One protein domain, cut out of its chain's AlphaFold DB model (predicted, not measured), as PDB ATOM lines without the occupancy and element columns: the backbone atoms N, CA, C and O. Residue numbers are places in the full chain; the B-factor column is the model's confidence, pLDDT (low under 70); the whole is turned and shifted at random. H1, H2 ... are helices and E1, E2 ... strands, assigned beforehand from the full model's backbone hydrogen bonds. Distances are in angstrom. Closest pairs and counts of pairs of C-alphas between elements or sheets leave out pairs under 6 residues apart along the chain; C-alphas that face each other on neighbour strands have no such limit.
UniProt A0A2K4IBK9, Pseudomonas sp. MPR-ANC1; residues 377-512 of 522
ATOM      1  N   ALA A 377     126.535 130.148 120.376       66.00
ATOM      2  CA  ALA A 377     126.257 131.488 120.869       66.00
ATOM      3  C   ALA A 377     124.761 131.804 120.814       66.00
ATOM      4  O   ALA A 377     124.202 132.230 121.820       66.00
ATOM      5  N   SER A 378     124.080 131.505 119.702       69.06
ATOM      6  CA  SER A 378     122.635 131.738 119.583       69.06
ATOM      7  C   SER A 378     121.845 130.922 120.617       69.06
ATOM      8  O   SER A 378     120.895 131.427 121.212       69.06
ATOM      9  N   ALA A 379     122.264 129.680 120.900       67.00
ATOM     10  CA  ALA A 379     121.667 128.864 121.958       67.00
ATOM     11  C   ALA A 379     121.894 129.478 123.346       67.00
ATOM     12  O   ALA A 379     120.980 129.487 124.170       67.00
ATOM     13  N   TYR A 380     123.085 130.030 123.592       68.44
ATOM     14  CA  TYR A 380     123.417 130.709 124.839       68.44
ATOM     15  C   TYR A 380     122.619 132.005 125.025       68.44
ATOM     16  O   TYR A 380     122.096 132.248 126.109       68.44
ATOM     17  N   VAL A 381     122.471 132.815 123.973       71.62
ATOM     18  CA  VAL A 381     121.681 134.055 123.990       71.62
ATOM     19  C   VAL A 381     120.198 133.752 124.200       71.62
ATOM     20  O   VAL A 381     119.581 134.340 125.080       71.62
ATOM     21  N   ALA A 382     119.626 132.774 123.496       69.38
ATOM     22  CA  ALA A 382     118.229 132.389 123.707       69.38
ATOM     23  C   ALA A 382     117.989 131.857 125.132       69.38
ATOM     24  O   ALA A 382     117.031 132.234 125.808       69.38
ATOM     25  N   ALA A 383     118.896 131.011 125.631       66.19
ATOM     26  CA  ALA A 383     118.856 130.510 127.001       66.19
ATOM     27  C   ALA A 383     119.003 131.653 128.025       66.19
ATOM     28  O   ALA A 383     118.336 131.656 129.064       66.19
ATOM     29  N   ARG A 384     119.819 132.660 127.699       65.94
ATOM     30  CA  ARG A 384     119.964 133.890 128.469       65.94
ATOM     31  C   ARG A 384     118.697 134.697 128.518       65.94
ATOM     32  O   ARG A 384     118.323 135.080 129.612       65.94
ATOM     33  N   GLU A 385     118.057 134.983 127.398       68.75
ATOM     34  CA  GLU A 385     116.851 135.812 127.371       68.75
ATOM     35  C   GLU A 385     115.736 135.203 128.229       68.75
ATOM     36  O   GLU A 385     115.059 135.918 128.973       68.75
ATOM     37  N   ILE A 386     115.633 133.869 128.235       63.97
ATOM     38  CA  ILE A 386     114.720 133.124 129.111       63.97
ATOM     39  C   ILE A 386     115.036 133.375 130.596       63.97
ATOM     40  O   ILE A 386     114.121 133.570 131.397       63.97
ATOM     41  N   VAL A 387     116.316 133.402 130.982       57.97
ATOM     42  CA  VAL A 387     116.745 133.639 132.374       57.97
ATOM     43  C   VAL A 387     116.774 135.126 132.737       57.97
ATOM     44  O   VAL A 387     116.428 135.488 133.857       57.97
ATOM     45  N   ALA A 388     117.128 136.015 131.812       58.47
ATOM     46  CA  ALA A 388     117.258 137.457 132.009       58.47
ATOM     47  C   ALA A 388     115.909 138.121 132.307       58.47
ATOM     48  O   ALA A 388     115.875 139.123 133.021       58.47
ATOM     49  N   ALA A 389     114.789 137.510 131.898       57.62
ATOM     50  CA  ALA A 389     113.454 137.869 132.381       57.62
ATOM     51  C   ALA A 389     113.332 137.835 133.925       57.62
ATOM     52  O   ALA A 389     112.443 138.472 134.490       57.62
ATOM     53  N   SER A 390     114.239 137.136 134.623       53.12
ATOM     54  CA  SER A 390     114.346 137.119 136.089       53.12
ATOM     55  C   SER A 390     115.360 138.120 136.679       53.12
ATOM     56  O   SER A 390     115.435 138.257 137.899       53.12
ATOM     57  N   GLY A 391     116.099 138.863 135.844       49.03
ATOM     58  CA  GLY A 391     117.027 139.924 136.258       49.03
ATOM     59  C   GLY A 391     118.393 139.452 136.772       49.03
ATOM     60  O   GLY A 391     119.103 140.230 137.410       49.03
ATOM     61  N   THR A 392     118.771 138.193 136.534       50.66
ATOM     62  CA  THR A 392     120.050 137.615 136.982       50.66
ATOM     63  C   THR A 392     121.081 137.546 135.853       50.66
ATOM     64  O   THR A 392     120.763 137.110 134.748       50.66
ATOM     65  N   MET A 393     122.325 137.943 136.147       52.81
ATOM     66  CA  MET A 393     123.495 137.755 135.272       52.81
ATOM     67  C   MET A 393     123.735 136.264 134.994       52.81
ATOM     68  O   MET A 393     123.466 135.436 135.864       52.81
ATOM     69  N   LEU A 394     124.264 135.926 133.812       58.59
ATOM     70  CA  LEU A 394     124.602 134.541 133.479       58.59
ATOM     71  C   LEU A 394     125.910 134.100 134.140       58.59
ATOM     72  O   LEU A 394     126.997 134.272 133.593       58.59
ATOM     73  N   ASP A 395     125.783 133.570 135.349       66.69
ATOM     74  CA  ASP A 395     126.806 132.800 136.047       66.69
ATOM     75  C   ASP A 395     126.525 131.284 135.933       66.69
ATOM     76  O   ASP A 395     125.598 130.840 135.243       66.69
ATOM     77  N   ASP A 396     127.316 130.464 136.627       69.00
ATOM     78  CA  ASP A 396     127.105 129.010 136.687       69.00
ATOM     79  C   ASP A 396     125.684 128.646 137.160       69.00
ATOM     80  O   ASP A 396     125.093 127.665 136.695       69.00
ATOM     81  N   ALA A 397     125.106 129.445 138.068       69.88
ATOM     82  CA  ALA A 397     123.767 129.221 138.599       69.88
ATOM     83  C   ALA A 397     122.685 129.567 137.565       69.88
ATOM     84  O   ALA A 397     121.707 128.831 137.426       69.88
ATOM     85  N   ALA A 398     122.875 130.630 136.793       70.44
ATOM     86  CA  ALA A 398     121.997 131.009 135.697       70.44
ATOM     87  C   ALA A 398     122.094 130.042 134.509       70.44
ATOM     88  O   ALA A 398     121.063 129.709 133.932       70.44
ATOM     89  N   THR A 399     123.280 129.505 134.197       77.25
ATOM     90  CA  THR A 399     123.435 128.437 133.190       77.25
ATOM     91  C   THR A 399     122.673 127.183 133.619       77.25
ATOM     92  O   THR A 399     121.949 126.583 132.826       77.25
ATOM     93  N   ALA A 400     122.766 126.803 134.899       82.62
ATOM     94  CA  ALA A 400     121.972 125.707 135.451       82.62
ATOM     95  C   ALA A 400     120.459 125.993 135.399       82.62
ATOM     96  O   ALA A 400     119.678 125.096 135.082       82.62
ATOM     97  N   GLY A 401     120.043 127.237 135.661       80.62
ATOM     98  CA  GLY A 401     118.654 127.676 135.519       80.62
ATOM     99  C   GLY A 401     118.152 127.604 134.075       80.62
ATOM    100  O   GLY A 401     117.056 127.100 133.831       80.62
ATOM    101  N   ALA A 402     118.967 128.031 133.112       80.81
ATOM    102  CA  ALA A 402     118.638 127.984 131.694       80.81
ATOM    103  C   ALA A 402     118.491 126.538 131.198       80.81
ATOM    104  O   ALA A 402     117.498 126.202 130.553       80.81
ATOM    105  N   ILE A 403     119.423 125.657 131.588       86.69
ATOM    106  CA  ILE A 403     119.325 124.213 131.335       86.69
ATOM    107  C   ILE A 403     118.029 123.659 131.932       86.69
ATOM    108  O   ILE A 403     117.297 122.968 131.234       86.69
ATOM    109  N   ALA A 404     117.693 123.998 133.181       86.38
ATOM    110  CA  ALA A 404     116.460 123.530 133.812       86.38
ATOM    111  C   ALA A 404     115.197 123.988 133.057       86.38
ATOM    112  O   ALA A 404     114.267 123.198 132.892       86.38
ATOM    113  N   HIS A 405     115.162 125.224 132.553       83.75
ATOM    114  CA  HIS A 405     114.057 125.718 131.728       83.75
ATOM    115  C   HIS A 405     113.949 124.987 130.383       83.75
ATOM    116  O   HIS A 405     112.847 124.592 129.993       83.75
ATOM    117  N   LEU A 406     115.073 124.760 129.701       86.31
ATOM    118  CA  LEU A 406     115.107 123.970 128.467       86.31
ATOM    119  C   LEU A 406     114.675 122.523 128.718       86.31
ATOM    120  O   LEU A 406     113.959 121.957 127.897       86.31
ATOM    121  N   GLN A 407     115.036 121.947 129.869       93.31
ATOM    122  CA  GLN A 407     114.605 120.611 130.282       93.31
ATOM    123  C   GLN A 407     113.079 120.530 130.412       93.31
ATOM    124  O   GLN A 407     112.474 119.577 129.938       93.31
ATOM    125  N   VAL A 408     112.442 121.552 130.996       88.50
ATOM    126  CA  VAL A 408     110.973 121.623 131.088       88.50
ATOM    127  C   VAL A 408     110.340 121.717 129.699       88.50
ATOM    128  O   VAL A 408     109.358 121.029 129.430       88.50
ATOM    129  N   GLY A 409     110.896 122.544 128.806       85.56
ATOM    130  CA  GLY A 409     110.437 122.636 127.417       85.56
ATOM    131  C   GLY A 409     110.553 121.300 126.682       85.56
ATOM    132  O   GLY A 409     109.596 120.874 126.034       85.56
ATOM    133  N   LEU A 410     111.688 120.617 126.851       93.06
ATOM    134  CA  LEU A 410     111.952 119.285 126.315       93.06
ATOM    135  C   LEU A 410     110.935 118.260 126.824       93.06
ATOM    136  O   LEU A 410     110.317 117.575 126.015       93.06
ATOM    137  N   ASP A 411     110.707 118.206 128.138       92.38
ATOM    138  CA  ASP A 411     109.737 117.297 128.749       92.38
ATOM    139  C   ASP A 411     108.328 117.513 128.174       92.38
ATOM    140  O   ASP A 411     107.596 116.554 127.931       92.38
ATOM    141  N   VAL A 412     107.924 118.765 127.932       91.94
ATOM    142  CA  VAL A 412     106.613 119.072 127.338       91.94
ATOM    143  C   VAL A 412     106.512 118.531 125.914       91.94
ATOM    144  O   VAL A 412     105.554 117.821 125.604       91.94
ATOM    145  N   VAL A 413     107.485 118.826 125.046       91.94
ATOM    146  CA  VAL A 413     107.424 118.398 123.637       91.94
ATOM    147  C   VAL A 413     107.615 116.887 123.474       91.94
ATOM    148  O   VAL A 413     106.962 116.282 122.626       91.94
ATOM    149  N   GLU A 414     108.435 116.245 124.314       94.81
ATOM    150  CA  GLU A 414     108.620 114.787 124.302       94.81
ATOM    151  C   GLU A 414     107.370 114.033 124.769       94.81
ATOM    152  O   GLU A 414     107.089 112.947 124.261       94.81
ATOM    153  N   ASN A 415     106.603 114.600 125.705       94.88
ATOM    154  CA  ASN A 415     105.345 114.005 126.150       94.88
ATOM    155  C   ASN A 415     104.199 114.257 125.158       94.88
ATOM    156  O   ASN A 415     103.385 113.361 124.933       94.88
ATOM    157  N   ASN A 416     104.134 115.447 124.554       90.25
ATOM    158  CA  ASN A 416     103.051 115.815 123.637       90.25
ATOM    159  C   ASN A 416     103.201 115.184 122.247       90.25
ATOM    160  O   ASN A 416     102.194 114.767 121.675       90.25
ATOM    161  N   GLY A 417     104.429 115.021 121.741       92.12
ATOM    162  CA  GLY A 417     104.679 114.479 120.399       92.12
ATOM    163  C   GLY A 417     103.988 113.130 120.150       92.12
ATOM    164  O   GLY A 417     103.223 113.004 119.191       92.12
ATOM    165  N   PRO A 418     104.175 112.121 121.023       95.06
ATOM    166  CA  PRO A 418     103.495 110.830 120.909       95.06
ATOM    167  C   PRO A 418     101.969 110.914 121.040       95.06
ATOM    168  O   PRO A 418     101.268 110.135 120.396       95.06
ATOM    169  N   ILE A 419     101.451 111.840 121.858       93.31
ATOM    170  CA  ILE A 419     100.005 112.051 122.029       93.31
ATOM    171  C   ILE A 419      99.415 112.594 120.726       93.31
ATOM    172  O   ILE A 419      98.492 111.995 120.179       93.31
ATOM    173  N   ASN A 420     100.010 113.656 120.177       90.44
ATOM    174  CA  ASN A 420      99.597 114.244 118.906       90.44
ATOM    175  C   ASN A 420      99.682 113.235 117.756       90.44
ATOM    176  O   ASN A 420      98.783 113.170 116.920       90.44
ATOM    177  N   LEU A 421     100.718 112.393 117.739       93.00
ATOM    178  CA  LEU A 421     100.850 111.339 116.738       93.00
ATOM    179  C   LEU A 421      99.730 110.292 116.854       93.00
ATOM    180  O   LEU A 421      99.167 109.888 115.838       93.00
ATOM    181  N   ALA A 422      99.380 109.870 118.075       92.62
ATOM    182  CA  ALA A 422      98.302 108.910 118.323       92.62
ATOM    183  C   ALA A 422      96.909 109.466 117.974       92.62
ATOM    184  O   ALA A 422      96.021 108.707 117.589       92.62
ATOM    185  N   GLU A 423      96.728 110.782 118.078       94.75
ATOM    186  CA  GLU A 423      95.497 111.491 117.708       94.75
ATOM    187  C   GLU A 423      95.394 111.794 116.201       94.75
ATOM    188  O   GLU A 423      94.358 112.265 115.740       94.75
ATOM    189  N   GLY A 424      96.436 111.493 115.415       92.50
ATOM    190  CA  GLY A 424      96.479 111.756 113.973       92.50
ATOM    191  C   GLY A 424      96.956 113.165 113.595       92.50
ATOM    192  O   GLY A 424      96.966 113.506 112.413       92.50
ATOM    193  N   ASN A 425      97.413 113.967 114.560       94.00
ATOM    194  CA  ASN A 425      97.961 115.310 114.354       94.00
ATOM    195  C   ASN A 425      99.443 115.246 113.932       94.00
ATOM    196  O   ASN A 425     100.340 115.693 114.652       94.00
ATOM    197  N   VAL A 426      99.714 114.660 112.762       90.94
ATOM    198  CA  VAL A 426     101.079 114.315 112.313       90.94
ATOM    199  C   VAL A 426     101.999 115.537 112.200       90.94
ATOM    200  O   VAL A 426     103.140 115.480 112.655       90.94
ATOM    201  N   GLU A 427     101.528 116.654 111.641       88.81
ATOM    202  CA  GLU A 427     102.352 117.864 111.474       88.81
ATOM    203  C   GLU A 427     102.799 118.457 112.817       88.81
ATOM    204  O   GLU A 427     103.967 118.821 112.982       88.81
ATOM    205  N   GLN A 428     101.885 118.500 113.790       90.00
ATOM    206  CA  GLN A 428     102.167 118.980 115.142       90.00
ATOM    207  C   GLN A 428     103.171 118.063 115.846       90.00
ATOM    208  O   GLN A 428     104.154 118.547 116.404       90.00
ATOM    209  N   ALA A 429     102.981 116.742 115.759       90.25
ATOM    210  CA  ALA A 429     103.913 115.774 116.327       90.25
ATOM    211  C   ALA A 429     105.324 115.918 115.729       90.25
ATOM    212  O   ALA A 429     106.309 115.945 116.462       90.25
ATOM    213  N   LEU A 430     105.438 116.087 114.406       84.75
ATOM    214  CA  LEU A 430     106.725 116.316 113.738       84.75
ATOM    215  C   LEU A 430     107.373 117.646 114.141       84.75
ATOM    216  O   LEU A 430     108.600 117.740 114.224       84.75
ATOM    217  N   HIS A 431     106.581 118.694 114.373       88.00
ATOM    218  CA  HIS A 431     107.096 119.954 114.897       88.00
ATOM    219  C   HIS A 431     107.649 119.788 116.320       88.00
ATOM    220  O   HIS A 431     108.777 120.202 116.584       88.00
ATOM    221  N   GLU A 432     106.916 119.111 117.202       89.56
ATOM    222  CA  GLU A 432     107.339 118.834 118.579       89.56
ATOM    223  C   GLU A 432     108.592 117.949 118.633       89.56
ATOM    224  O   GLU A 432     109.501 118.216 119.416       89.56
ATOM    225  N   MET A 433     108.709 116.957 117.745       89.12
ATOM    226  CA  MET A 433     109.917 116.134 117.623       89.12
ATOM    227  C   MET A 433     111.145 116.949 117.189       89.12
ATOM    228  O   MET A 433     112.227 116.755 117.742       89.12
ATOM    229  N   ARG A 434     110.987 117.889 116.243       83.44
ATOM    230  CA  ARG A 434     112.071 118.803 115.837       83.44
ATOM    231  C   ARG A 434     112.471 119.749 116.967       83.44
ATOM    232  O   ARG A 434     113.658 119.929 117.222       83.44
ATOM    233  N   MET A 435     111.491 120.296 117.687       81.88
ATOM    234  CA  MET A 435     111.741 121.119 118.873       81.88
ATOM    235  C   MET A 435     112.486 120.339 119.958       81.88
ATOM    236  O   MET A 435     113.419 120.870 120.557       81.88
ATOM    237  N   ALA A 436     112.132 119.068 120.179       89.56
ATOM    238  CA  ALA A 436     112.832 118.205 121.124       89.56
ATOM    239  C   ALA A 436     114.312 118.041 120.746       89.56
ATOM    240  O   ALA A 436     115.184 118.127 121.608       89.56
ATOM    241  N   GLU A 437     114.621 117.847 119.460       81.69
ATOM    242  CA  GLU A 437     116.006 117.797 118.984       81.69
ATOM    243  C   GLU A 437     116.739 119.118 119.245       81.69
ATOM    244  O   GLU A 437     117.817 119.101 119.839       81.69
ATOM    245  N   SER A 438     116.124 120.258 118.912       78.75
ATOM    246  CA  SER A 438     116.704 121.579 119.185       78.75
ATOM    247  C   SER A 438     116.975 121.807 120.673       78.75
ATOM    248  O   SER A 438     118.058 122.272 121.029       78.75
ATOM    249  N   PHE A 439     116.050 121.426 121.562       84.19
ATOM    250  CA  PHE A 439     116.258 121.529 123.007       84.19
ATOM    251  C   PHE A 439     117.388 120.626 123.500       84.19
ATOM    252  O   PHE A 439     118.226 121.081 124.274       84.19
ATOM    253  N   ARG A 440     117.472 119.372 123.032       88.62
ATOM    254  CA  ARG A 440     118.584 118.475 123.394       88.62
ATOM    255  C   ARG A 440     119.924 119.025 122.920       88.62
ATOM    256  O   ARG A 440     120.891 118.973 123.676       88.62
ATOM    257  N   THR A 441     119.985 119.566 121.703       80.06
ATOM    258  CA  THR A 441     121.193 120.216 121.183       80.06
ATOM    259  C   THR A 441     121.575 121.421 122.035       80.06
ATOM    260  O   THR A 441     122.726 121.503 122.448       80.06
ATOM    261  N   ALA A 442     120.625 122.298 122.372       81.19
ATOM    262  CA  ALA A 442     120.878 123.461 123.221       81.19
ATOM    263  C   ALA A 442     121.351 123.069 124.632       81.19
ATOM    264  O   ALA A 442     122.312 123.641 125.139       81.19
ATOM    265  N   ILE A 443     120.736 122.054 125.251       88.06
ATOM    266  CA  ILE A 443     121.154 121.533 126.562       88.06
ATOM    267  C   ILE A 443     122.571 120.960 126.484       88.06
ATOM    268  O   ILE A 443     123.413 121.319 127.302       88.06
ATOM    269  N   ALA A 444     122.855 120.104 125.497       86.31
ATOM    270  CA  ALA A 444     124.180 119.509 125.323       86.31
ATOM    271  C   ALA A 444     125.255 120.573 125.066       86.31
ATOM    272  O   ALA A 444     126.362 120.482 125.589       86.31
ATOM    273  N   MET A 445     124.909 121.599 124.290       80.00
ATOM    274  CA  MET A 445     125.742 122.768 124.059       80.00
ATOM    275  C   MET A 445     126.070 123.472 125.375       80.00
ATOM    276  O   MET A 445     127.244 123.524 125.725       80.00
ATOM    277  N   LEU A 446     125.064 123.916 126.136       84.19
ATOM    278  CA  LEU A 446     125.249 124.598 127.425       84.19
ATOM    279  C   LEU A 446     126.023 123.758 128.445       84.19
ATOM    280  O   LEU A 446     126.853 124.292 129.178       84.19
ATOM    281  N   ASP A 447     125.775 122.450 128.491       86.94
ATOM    282  CA  ASP A 447     126.479 121.553 129.406       86.94
ATOM    283  C   ASP A 447     127.952 121.392 129.005       86.94
ATOM    284  O   ASP A 447     128.831 121.430 129.862       86.94
ATOM    285  N   SER A 448     128.242 121.331 127.700       83.69
ATOM    286  CA  SER A 448     129.614 121.216 127.197       83.69
ATOM    287  C   SER A 448     130.482 122.441 127.478       83.69
ATOM    288  O   SER A 448     131.704 122.306 127.535       83.69
ATOM    289  N   VAL A 449     129.893 123.635 127.643       77.44
ATOM    290  CA  VAL A 449     130.694 124.852 127.829       77.44
ATOM    291  C   VAL A 449     131.244 124.985 129.248       77.44
ATOM    292  O   VAL A 449     132.306 125.576 129.422       77.44
ATOM    293  N   LYS A 450     130.610 124.372 130.257       75.44
ATOM    294  CA  LYS A 450     131.092 124.430 131.652       75.44
ATOM    295  C   LYS A 450     132.522 123.913 131.820       75.44
ATOM    296  O   LYS A 450     133.247 124.391 132.686       75.44
ATOM    297  N   ASP A 451     132.921 122.973 130.969       81.75
ATOM    298  CA  ASP A 451     134.236 122.336 131.019       81.75
ATOM    299  C   ASP A 451     135.223 122.898 129.978       81.75
ATOM    300  O   ASP A 451     136.382 122.471 129.936       81.75
ATOM    301  N   ARG A 452     134.808 123.853 129.125       84.06
ATOM    302  CA  ARG A 452     135.706 124.449 128.124       84.06
ATOM    303  C   ARG A 452     136.693 125.391 128.805       84.06
ATOM    304  O   ARG A 452     136.316 126.408 129.385       84.06
ATOM    305  N   GLN A 453     137.977 125.055 128.703       89.56
ATOM    306  CA  GLN A 453     139.061 125.960 129.080       89.56
ATOM    307  C   GLN A 453     139.143 127.123 128.092       89.56
ATOM    308  O   GLN A 453     138.779 126.979 126.927       89.56
ATOM    309  N   MET A 454     139.622 128.273 128.569       92.56
ATOM    310  CA  MET A 454     139.894 129.404 127.692       92.56
ATOM    311  C   MET A 454     141.068 129.045 126.774       92.56
ATOM    312  O   MET A 454     142.170 128.801 127.268       92.56
ATOM    313  N   ASP A 455     140.823 128.973 125.471       94.31
ATOM    314  CA  ASP A 455     141.847 128.725 124.460       94.31
ATOM    315  C   ASP A 455     142.273 130.026 123.761       94.31
ATOM    316  O   ASP A 455     141.718 131.103 124.005       94.31
ATOM    317  N   ASP A 456     143.282 129.932 122.892       96.19
ATOM    318  CA  ASP A 456     143.828 131.091 122.175       96.19
ATOM    319  C   ASP A 456     142.764 131.773 121.298       96.19
ATOM    320  O   ASP A 456     142.740 132.994 121.190       96.19
ATOM    321  N   LYS A 457     141.822 131.003 120.735       96.25
ATOM    322  CA  LYS A 457     140.721 131.542 119.923       96.25
ATOM    323  C   LYS A 457     139.741 132.366 120.751       96.25
ATOM    324  O   LYS A 457     139.301 133.425 120.308       96.25
ATOM    325  N   ALA A 458     139.388 131.888 121.943       96.00
ATOM    326  CA  ALA A 458     138.557 132.634 122.877       96.00
ATOM    327  C   ALA A 458     139.258 133.920 123.329       96.00
ATOM    328  O   ALA A 458     138.622 134.973 123.371       96.00
ATOM    329  N   LEU A 459     140.569 133.871 123.589       97.00
ATOM    330  CA  LEU A 459     141.348 135.071 123.891       97.00
ATOM    331  C   LEU A 459     141.353 136.061 122.714       97.00
ATOM    332  O   LEU A 459     141.040 137.232 122.918       97.00
ATOM    333  N   ASP A 460     141.622 135.602 121.492       97.06
ATOM    334  CA  ASP A 460     141.618 136.443 120.289       97.06
ATOM    335  C   ASP A 460     140.252 137.113 120.062       97.06
ATOM    336  O   ASP A 460     140.180 138.311 119.777       97.06
ATOM    337  N   GLN A 461     139.157 136.369 120.248       97.31
ATOM    338  CA  GLN A 461     137.799 136.904 120.134       97.31
ATOM    339  C   GLN A 461     137.489 137.925 121.241       97.31
ATOM    340  O   GLN A 461     136.868 138.951 120.962       97.31
ATOM    341  N   LEU A 462     137.944 137.696 122.480       97.25
ATOM    342  CA  LEU A 462     137.784 138.645 123.589       97.25
ATOM    343  C   LEU A 462     138.524 139.958 123.308       97.25
ATOM    344  O   LEU A 462     137.981 141.035 123.543       97.25
ATOM    345  N   VAL A 463     139.739 139.868 122.763       97.44
ATOM    346  CA  VAL A 463     140.550 141.022 122.351       97.44
ATOM    347  C   VAL A 463     139.890 141.783 121.206       97.44
ATOM    348  O   VAL A 463     139.872 143.012 121.224       97.44
ATOM    349  N   ALA A 464     139.336 141.075 120.218       97.25
ATOM    350  CA  ALA A 464     138.629 141.699 119.104       97.25
ATOM    351  C   ALA A 464     137.433 142.533 119.593       97.25
ATOM    352  O   ALA A 464     137.280 143.680 119.176       97.25
ATOM    353  N   ILE A 465     136.646 141.996 120.530       96.62
ATOM    354  CA  ILE A 465     135.500 142.706 121.117       96.62
ATOM    355  C   ILE A 465     135.974 143.882 121.981       96.62
ATOM    356  O   ILE A 465     135.396 144.960 121.903       96.62
ATOM    357  N   ALA A 466     137.060 143.724 122.748       96.94
ATOM    358  CA  ALA A 466     137.620 144.801 123.571       96.94
ATOM    359  C   ALA A 466     138.082 146.000 122.735       96.94
ATOM    360  O   ALA A 466     137.824 147.146 123.097       96.94
ATOM    361  N   LYS A 467     138.712 145.737 121.585       96.62
ATOM    362  CA  LYS A 467     139.144 146.779 120.641       96.62
ATOM    363  C   LYS A 467     137.978 147.527 120.011       96.62
ATOM    364  O   LYS A 467     138.112 148.707 119.699       96.62
ATOM    365  N   ALA A 468     136.860 146.838 119.801       95.75
ATOM    366  CA  ALA A 468     135.647 147.426 119.257       95.75
ATOM    367  C   ALA A 468     134.796 148.145 120.322       95.75
ATOM    368  O   ALA A 468     133.826 148.804 119.954       95.75
ATOM    369  N   ASP A 469     135.154 148.045 121.614       94.31
ATOM    370  CA  ASP A 469     134.352 148.407 122.803       94.31
ATOM    371  C   ASP A 469     133.083 147.543 122.959       94.31
ATOM    372  O   ASP A 469     132.774 147.043 124.046       94.31
ATOM    373  N   ALA A 470     132.398 147.278 121.848       93.62
ATOM    374  CA  ALA A 470     131.344 146.293 121.725       93.62
ATOM    375  C   ALA A 470     131.324 145.681 120.315       93.62
ATOM    376  O   ALA A 470     131.790 146.300 119.361       93.62
ATOM    377  N   ALA A 471     130.767 144.479 120.173       95.00
ATOM    378  CA  ALA A 471     130.622 143.808 118.881       95.00
ATOM    379  C   ALA A 471     129.184 143.336 118.668       95.00
ATOM    380  O   ALA A 471     128.543 142.852 119.596       95.00
ATOM    381  N   SER A 472     128.683 143.453 117.449       93.62
ATOM    382  CA  SER A 472     127.462 142.794 116.981       93.62
ATOM    383  C   SER A 472     127.746 141.351 116.556       93.62
ATOM    384  O   SER A 472     128.900 140.969 116.373       93.62
ATOM    385  N   GLU A 473     126.706 140.529 116.385       89.06
ATOM    386  CA  GLU A 473     126.853 139.124 115.960       89.06
ATOM    387  C   GLU A 473     127.605 138.969 114.625       89.06
ATOM    388  O   GLU A 473     128.399 138.040 114.479       89.06
ATOM    389  N   ASP A 474     127.437 139.917 113.698       91.50
ATOM    390  CA  ASP A 474     128.104 139.920 112.389       91.50
ATOM    391  C   ASP A 474     129.619 140.200 112.481       91.50
ATOM    392  O   ASP A 474     130.374 139.899 111.554       91.50
ATOM    393  N   GLU A 475     130.081 140.766 113.599       93.69
ATOM    394  CA  GLU A 475     131.491 141.087 113.866       93.69
ATOM    395  C   GLU A 475     132.219 139.956 114.616       93.69
ATOM    396  O   GLU A 475     133.423 140.036 114.878       93.69
ATOM    397  N   ILE A 476     131.507 138.879 114.952       95.12
ATOM    398  CA  ILE A 476     132.053 137.716 115.651       95.12
ATOM    399  C   ILE A 476     132.711 136.776 114.642       95.12
ATOM    400  O   ILE A 476     132.060 136.217 113.759       95.12
ATOM    401  N   ALA A 477     134.017 136.563 114.794       93.88
ATOM    402  CA  ALA A 477     134.802 135.736 113.885       93.88
ATOM    403  C   ALA A 477     134.641 134.233 114.165       93.88
ATOM    404  O   ALA A 477     134.695 133.425 113.237       93.88
ATOM    405  N   ASP A 478     134.453 133.849 115.432       93.38
ATOM    406  CA  ASP A 478     134.305 132.454 115.846       93.38
ATOM    407  C   ASP A 478     133.187 132.311 116.900       93.38
ATOM    408  O   ASP A 478     133.294 132.755 118.045       93.38
ATOM    409  N   GLN A 479     132.086 131.673 116.497       89.19
ATOM    410  CA  GLN A 479     130.898 131.470 117.336       89.19
ATOM    411  C   GLN A 479     131.146 130.485 118.494       89.19
ATOM    412  O   GLN A 479     130.504 130.585 119.542       89.19
ATOM    413  N   ASP A 480     132.090 129.550 118.345       88.56
ATOM    414  CA  ASP A 480     132.475 128.632 119.423       88.56
ATOM    415  C   ASP A 480     133.310 129.351 120.491       88.56
ATOM    416  O   ASP A 480     133.127 129.120 121.695       88.56
ATOM    417  N   ALA A 481     134.194 130.252 120.055       93.25
ATOM    418  CA  ALA A 481     134.951 131.136 120.936       93.25
ATOM    419  C   ALA A 481     134.007 132.063 121.719       93.25
ATOM    420  O   ALA A 481     134.094 132.137 122.946       93.25
ATOM    421  N   LEU A 482     133.038 132.688 121.037       92.69
ATOM    422  CA  LEU A 482     132.013 133.516 121.677       92.69
ATOM    423  C   LEU A 482     131.213 132.738 122.732       92.69
ATOM    424  O   LEU A 482     131.043 133.220 123.854       92.69
ATOM    425  N   GLY A 483     130.764 131.520 122.412       87.25
ATOM    426  CA  GLY A 483     130.056 130.666 123.369       87.25
ATOM    427  C   GLY A 483     130.880 130.382 124.631       87.25
ATOM    428  O   GLY A 483     130.354 130.442 125.742       87.25
ATOM    429  N   THR A 484     132.187 130.153 124.473       90.69
ATOM    430  CA  THR A 484     133.124 129.937 125.592       90.69
ATOM    431  C   THR A 484     133.262 131.188 126.464       90.69
ATOM    432  O   THR A 484     133.200 131.101 127.692       90.69
ATOM    433  N   LEU A 485     133.379 132.367 125.847       93.31
ATOM    434  CA  LEU A 485     133.487 133.644 126.559       93.31
ATOM    435  C   LEU A 485     132.228 133.993 127.355       93.31
ATOM    436  O   LEU A 485     132.324 134.458 128.493       93.31
ATOM    437  N   LEU A 486     131.054 133.751 126.773       90.38
ATOM    438  CA  LEU A 486     129.771 133.980 127.430       90.38
ATOM    439  C   LEU A 486     129.576 133.049 128.635       90.38
ATOM    440  O   LEU A 486     129.182 133.511 129.706       90.38
ATOM    441  N   ALA A 487     129.907 131.764 128.495       85.12
ATOM    442  CA  ALA A 487     129.801 130.786 129.578       85.12
ATOM    443  C   ALA A 487     130.761 131.045 130.737       85.12
ATOM    444  O   ALA A 487     130.409 130.834 131.892       85.12
ATOM    445  N   GLN A 488     131.961 131.551 130.451       89.94
ATOM    446  CA  GLN A 488     132.885 131.974 131.498       89.94
ATOM    447  C   GLN A 488     132.555 133.366 132.064       89.94
ATOM    448  O   GLN A 488     133.325 133.880 132.880       89.94
ATOM    449  N   SER A 489     131.432 133.976 131.669       91.00
ATOM    450  CA  SER A 489     130.999 135.321 132.069       91.00
ATOM    451  C   SER A 489     132.032 136.415 131.756       91.00
ATOM    452  O   SER A 489     132.134 137.400 132.490       91.00
ATOM    453  N   MET A 490     132.836 136.246 130.701       94.50
ATOM    454  CA  MET A 490     133.795 137.264 130.240       94.50
ATOM    455  C   MET A 490     133.120 138.356 129.416       94.50
ATOM    456  O   MET A 490     133.572 139.500 129.398       94.50
ATOM    457  N   LEU A 491     132.025 137.988 128.757       94.31
ATOM    458  CA  LEU A 491     131.192 138.879 127.973       94.31
ATOM    459  C   LEU A 491     129.784 138.918 128.541       94.31
ATOM    460  O   LEU A 491     129.292 137.954 129.131       94.31
ATOM    461  N   ASP A 492     129.148 140.051 128.324       92.12
ATOM    462  CA  ASP A 492     127.738 140.285 128.545       92.12
ATOM    463  C   ASP A 492     127.126 140.739 127.206       92.12
ATOM    464  O   ASP A 492     127.835 141.176 126.303       92.12
ATOM    465  N   VAL A 493     125.826 140.530 127.036       91.12
ATOM    466  CA  VAL A 493     125.079 140.858 125.809       91.12
ATOM    467  C   VAL A 493     123.835 141.696 126.109       91.12
ATOM    468  O   VAL A 493     123.095 141.438 127.056       91.12
ATOM    469  N   ALA A 494     123.573 142.715 125.310       88.44
ATOM    470  CA  ALA A 494     122.338 143.484 125.376       88.44
ATOM    471  C   ALA A 494     121.955 143.873 123.956       88.44
ATOM    472  O   ALA A 494     122.796 144.383 123.227       88.44
ATOM    473  N   GLU A 495     120.710 143.604 123.561       86.38
ATOM    474  CA  GLU A 495     120.201 143.972 122.229       86.38
ATOM    475  C   GLU A 495     121.078 143.427 121.077       86.38
ATOM    476  O   GLU A 495     121.314 144.102 120.082       86.38
ATOM    477  N   GLY A 496     121.611 142.205 121.230       86.50
ATOM    478  CA  GLY A 496     122.499 141.576 120.238       86.50
ATOM    479  C   GLY A 496     123.923 142.145 120.190       86.50
ATOM    480  O   GLY A 496     124.703 141.766 119.319       86.50
ATOM    481  N   ILE A 497     124.273 143.032 121.125       91.25
ATOM    482  CA  ILE A 497     125.587 143.663 121.232       91.25
ATOM    483  C   ILE A 497     126.347 143.064 122.418       91.25
ATOM    484  O   ILE A 497     125.865 143.082 123.552       91.25
ATOM    485  N   TYR A 498     127.544 142.551 122.154       94.00
ATOM    486  CA  TYR A 498     128.445 141.916 123.111       94.00
ATOM    487  C   TYR A 498     129.446 142.929 123.671       94.00
ATOM    488  O   TYR A 498     130.130 143.605 122.908       94.00
ATOM    489  N   PHE A 499     129.577 143.003 124.994       95.56
ATOM    490  CA  PHE A 499     130.496 143.903 125.697       95.56
ATOM    491  C   PHE A 499     131.242 143.181 126.820       95.56
ATOM    492  O   PHE A 499     130.796 142.158 127.344       95.56
ATOM    493  N   LEU A 500     132.402 143.712 127.210       96.62
ATOM    494  CA  LEU A 500     133.238 143.089 128.234       96.62
ATOM    495  C   LEU A 500     132.662 143.272 129.638       96.62
ATOM    496  O   LEU A 500     132.352 144.386 130.080       96.62
ATOM    497  N   THR A 501     132.631 142.179 130.397       95.56
ATOM    498  CA  THR A 501     132.401 142.235 131.842       95.56
ATOM    499  C   THR A 501     133.669 142.666 132.574       95.56
ATOM    500  O   THR A 501     134.767 142.722 132.015       95.56
ATOM    501  N   GLU A 502     133.542 142.926 133.875       95.31
ATOM    502  CA  GLU A 502     134.712 143.159 134.726       95.31
ATOM    503  C   GLU A 502     135.656 141.952 134.753       95.31
ATOM    504  O   GLU A 502     136.875 142.111 134.743       95.31
ATOM    505  N   LYS A 503     135.095 140.740 134.705       94.94
ATOM    506  CA  LYS A 503     135.867 139.499 134.658       94.94
ATOM    507  C   LYS A 503     136.647 139.383 133.346       94.94
ATOM    508  O   LYS A 503     137.826 139.049 133.381       94.94
ATOM    509  N   GLY A 504     136.021 139.728 132.216       96.19
ATOM    510  CA  GLY A 504     136.687 139.781 130.913       96.19
ATOM    511  C   GLY A 504     137.851 140.773 130.894       96.19
ATOM    512  O   GLY A 504     138.949 140.426 130.465       96.19
ATOM    513  N   ARG A 505     137.655 141.979 131.448       96.81
ATOM    514  CA  ARG A 505     138.728 142.983 131.585       96.81
ATOM    515  C   ARG A 505     139.871 142.509 132.481       96.81
ATOM    516  O   ARG A 505     141.035 142.706 132.142       96.81
ATOM    517  N   GLN A 506     139.558 141.876 133.610       96.44
ATOM    518  CA  GLN A 506     140.578 141.305 134.489       96.44
ATOM    519  C   GLN A 506     141.375 140.206 133.774       96.44
ATOM    520  O   GLN A 506     142.599 140.185 133.873       96.44
ATOM    521  N   TYR A 507     140.698 139.341 133.012       96.25
ATOM    522  CA  TYR A 507     141.345 138.281 132.246       96.25
ATOM    523  C   TYR A 507     142.295 138.833 131.172       96.25
ATOM    524  O   TYR A 507     143.398 138.315 131.009       96.25
ATOM    525  N   LEU A 508     141.920 139.917 130.480       97.25
ATOM    526  CA  LEU A 508     142.823 140.610 129.552       97.25
ATOM    527  C   LEU A 508     144.077 141.140 130.260       97.25
ATOM    528  O   LEU A 508     145.188 140.895 129.793       97.25
ATOM    529  N   ASN A 509     143.912 141.771 131.425       96.69
ATOM    530  CA  ASN A 509     145.023 142.293 132.227       96.69
ATOM    531  C   ASN A 509     145.994 141.186 132.670       96.69
ATOM    532  O   ASN A 509     147.210 141.322 132.540       96.69
ATOM    533  N   GLU A 510     145.465 140.045 133.116       96.56
ATOM    534  CA  GLU A 510     146.264 138.864 133.470       96.56
ATOM    535  C   GLU A 510     147.049 138.293 132.273       96.56
ATOM    536  O   GLU A 510     148.107 137.693 132.468       96.56
ATOM    537  N   ASN A 511     146.583 138.538 131.044       96.44
ATOM    538  CA  ASN A 511     147.242 138.157 129.792       96.44
ATOM    539  C   ASN A 511     148.059 139.302 129.157       96.44
ATOM    540  O   ASN A 511     148.417 139.233 127.982       96.44
ATOM    541  N   GLY A 512     148.386 140.346 129.925       96.69
ATOM    542  CA  GLY A 512     149.265 141.432 129.485       96.69
ATOM    543  C   GLY A 512     148.613 142.438 128.535       96.69
ATOM    544  O   GLY A 512     149.331 143.163 127.845       96.69
TER     545      GLY A 512
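AT A GLANCE: This is residues 377 to 512 of the 522 residues of a protein of Pseudomonas sp. MPR-ANC1 (UniProt A0A2K4IBK9). Picture a long helical hairpin with a small head: H2 and H3 run side by side as an arm that makes much of the length, and in the head H4 and H5 pack on a small three-stranded sheet. H1 crosses the base of the arm, beside the head, and H6 is at the head's far end. The printed part has 136 residues, with six named helices and three named strands in the order H1 H2 H3 H4 E1 H5 E2 E3 H6; the sheet runs E1 E3 E2, antiparallel, and the class is mostly helix. The whole is only just loose, close to compact, with a radius of gyration of the C-alphas of 17.4 A and spans of 62 by 27 by 26 A.

HOW THE PARTS SIT: Start at the inner strand E3, residues 497 to 500. Its antiparallel neighbours are E1, residues 470 to 472, with N 471 and O 498 within hydrogen-bond range at 2.9 A, and E2, residues 491 to 494, with N 492 and O 499 at 2.8 A; E2 and E3 form a hairpin. H4, residues 456 to 468, stands up from the sheet, its line rising 50 degrees. H5, residues 479 to 487, is on the sheet too, and with H4 on one face this gives two layers, helices over one face of a sheet. E1, H5 and E2 form a split strand-helix-strand unit, with E3 between its strands and a right-handed crossover. H4 and H5 touch about perpendicular, at 82 degrees, closest at the C-alphas of Ala 458 and Ala 481, 4.4 A. H6, residues 502 to 510, only grazes the sheet. H1, residues 377 to 388, touches H5, closest at the C-alphas of Ala 377 and Gly 483, 4.6 A. H2, residues 396 to 422, and H3, residues 426 to 449, neither of them on the sheet, form a helical hairpin at a shallow tilt of 21 degrees, opposite ways, closest at the C-alphas of Gly 417 and Ala 429, 4.3 A. Every O i to N i+4 pair is within hydrogen-bond range in H1, H3, H4, H5 and H6, and 21 of 23 in H2.

IN THESE COORDINATES: Find C-alpha 377 at (126.257, 131.488, 120.869), where H1 begins. H2 starts at C-alpha 396, (127.105, 129.010, 136.687), and spans 39.6 A; H3 spans 35.1 A and H4 18.5 A. H6 ends at C-alpha 510, (146.264, 138.864, 133.470).

THE WHOLE: The C-alphas of Glu 423 and Gly 512, the two farthest apart, are 62.7 A apart. The printed part has no cut, and no link is long. Look for pLDDT under 70 at residues 377 to 380 and 382 to 397; the mean of the printed part is 86.2.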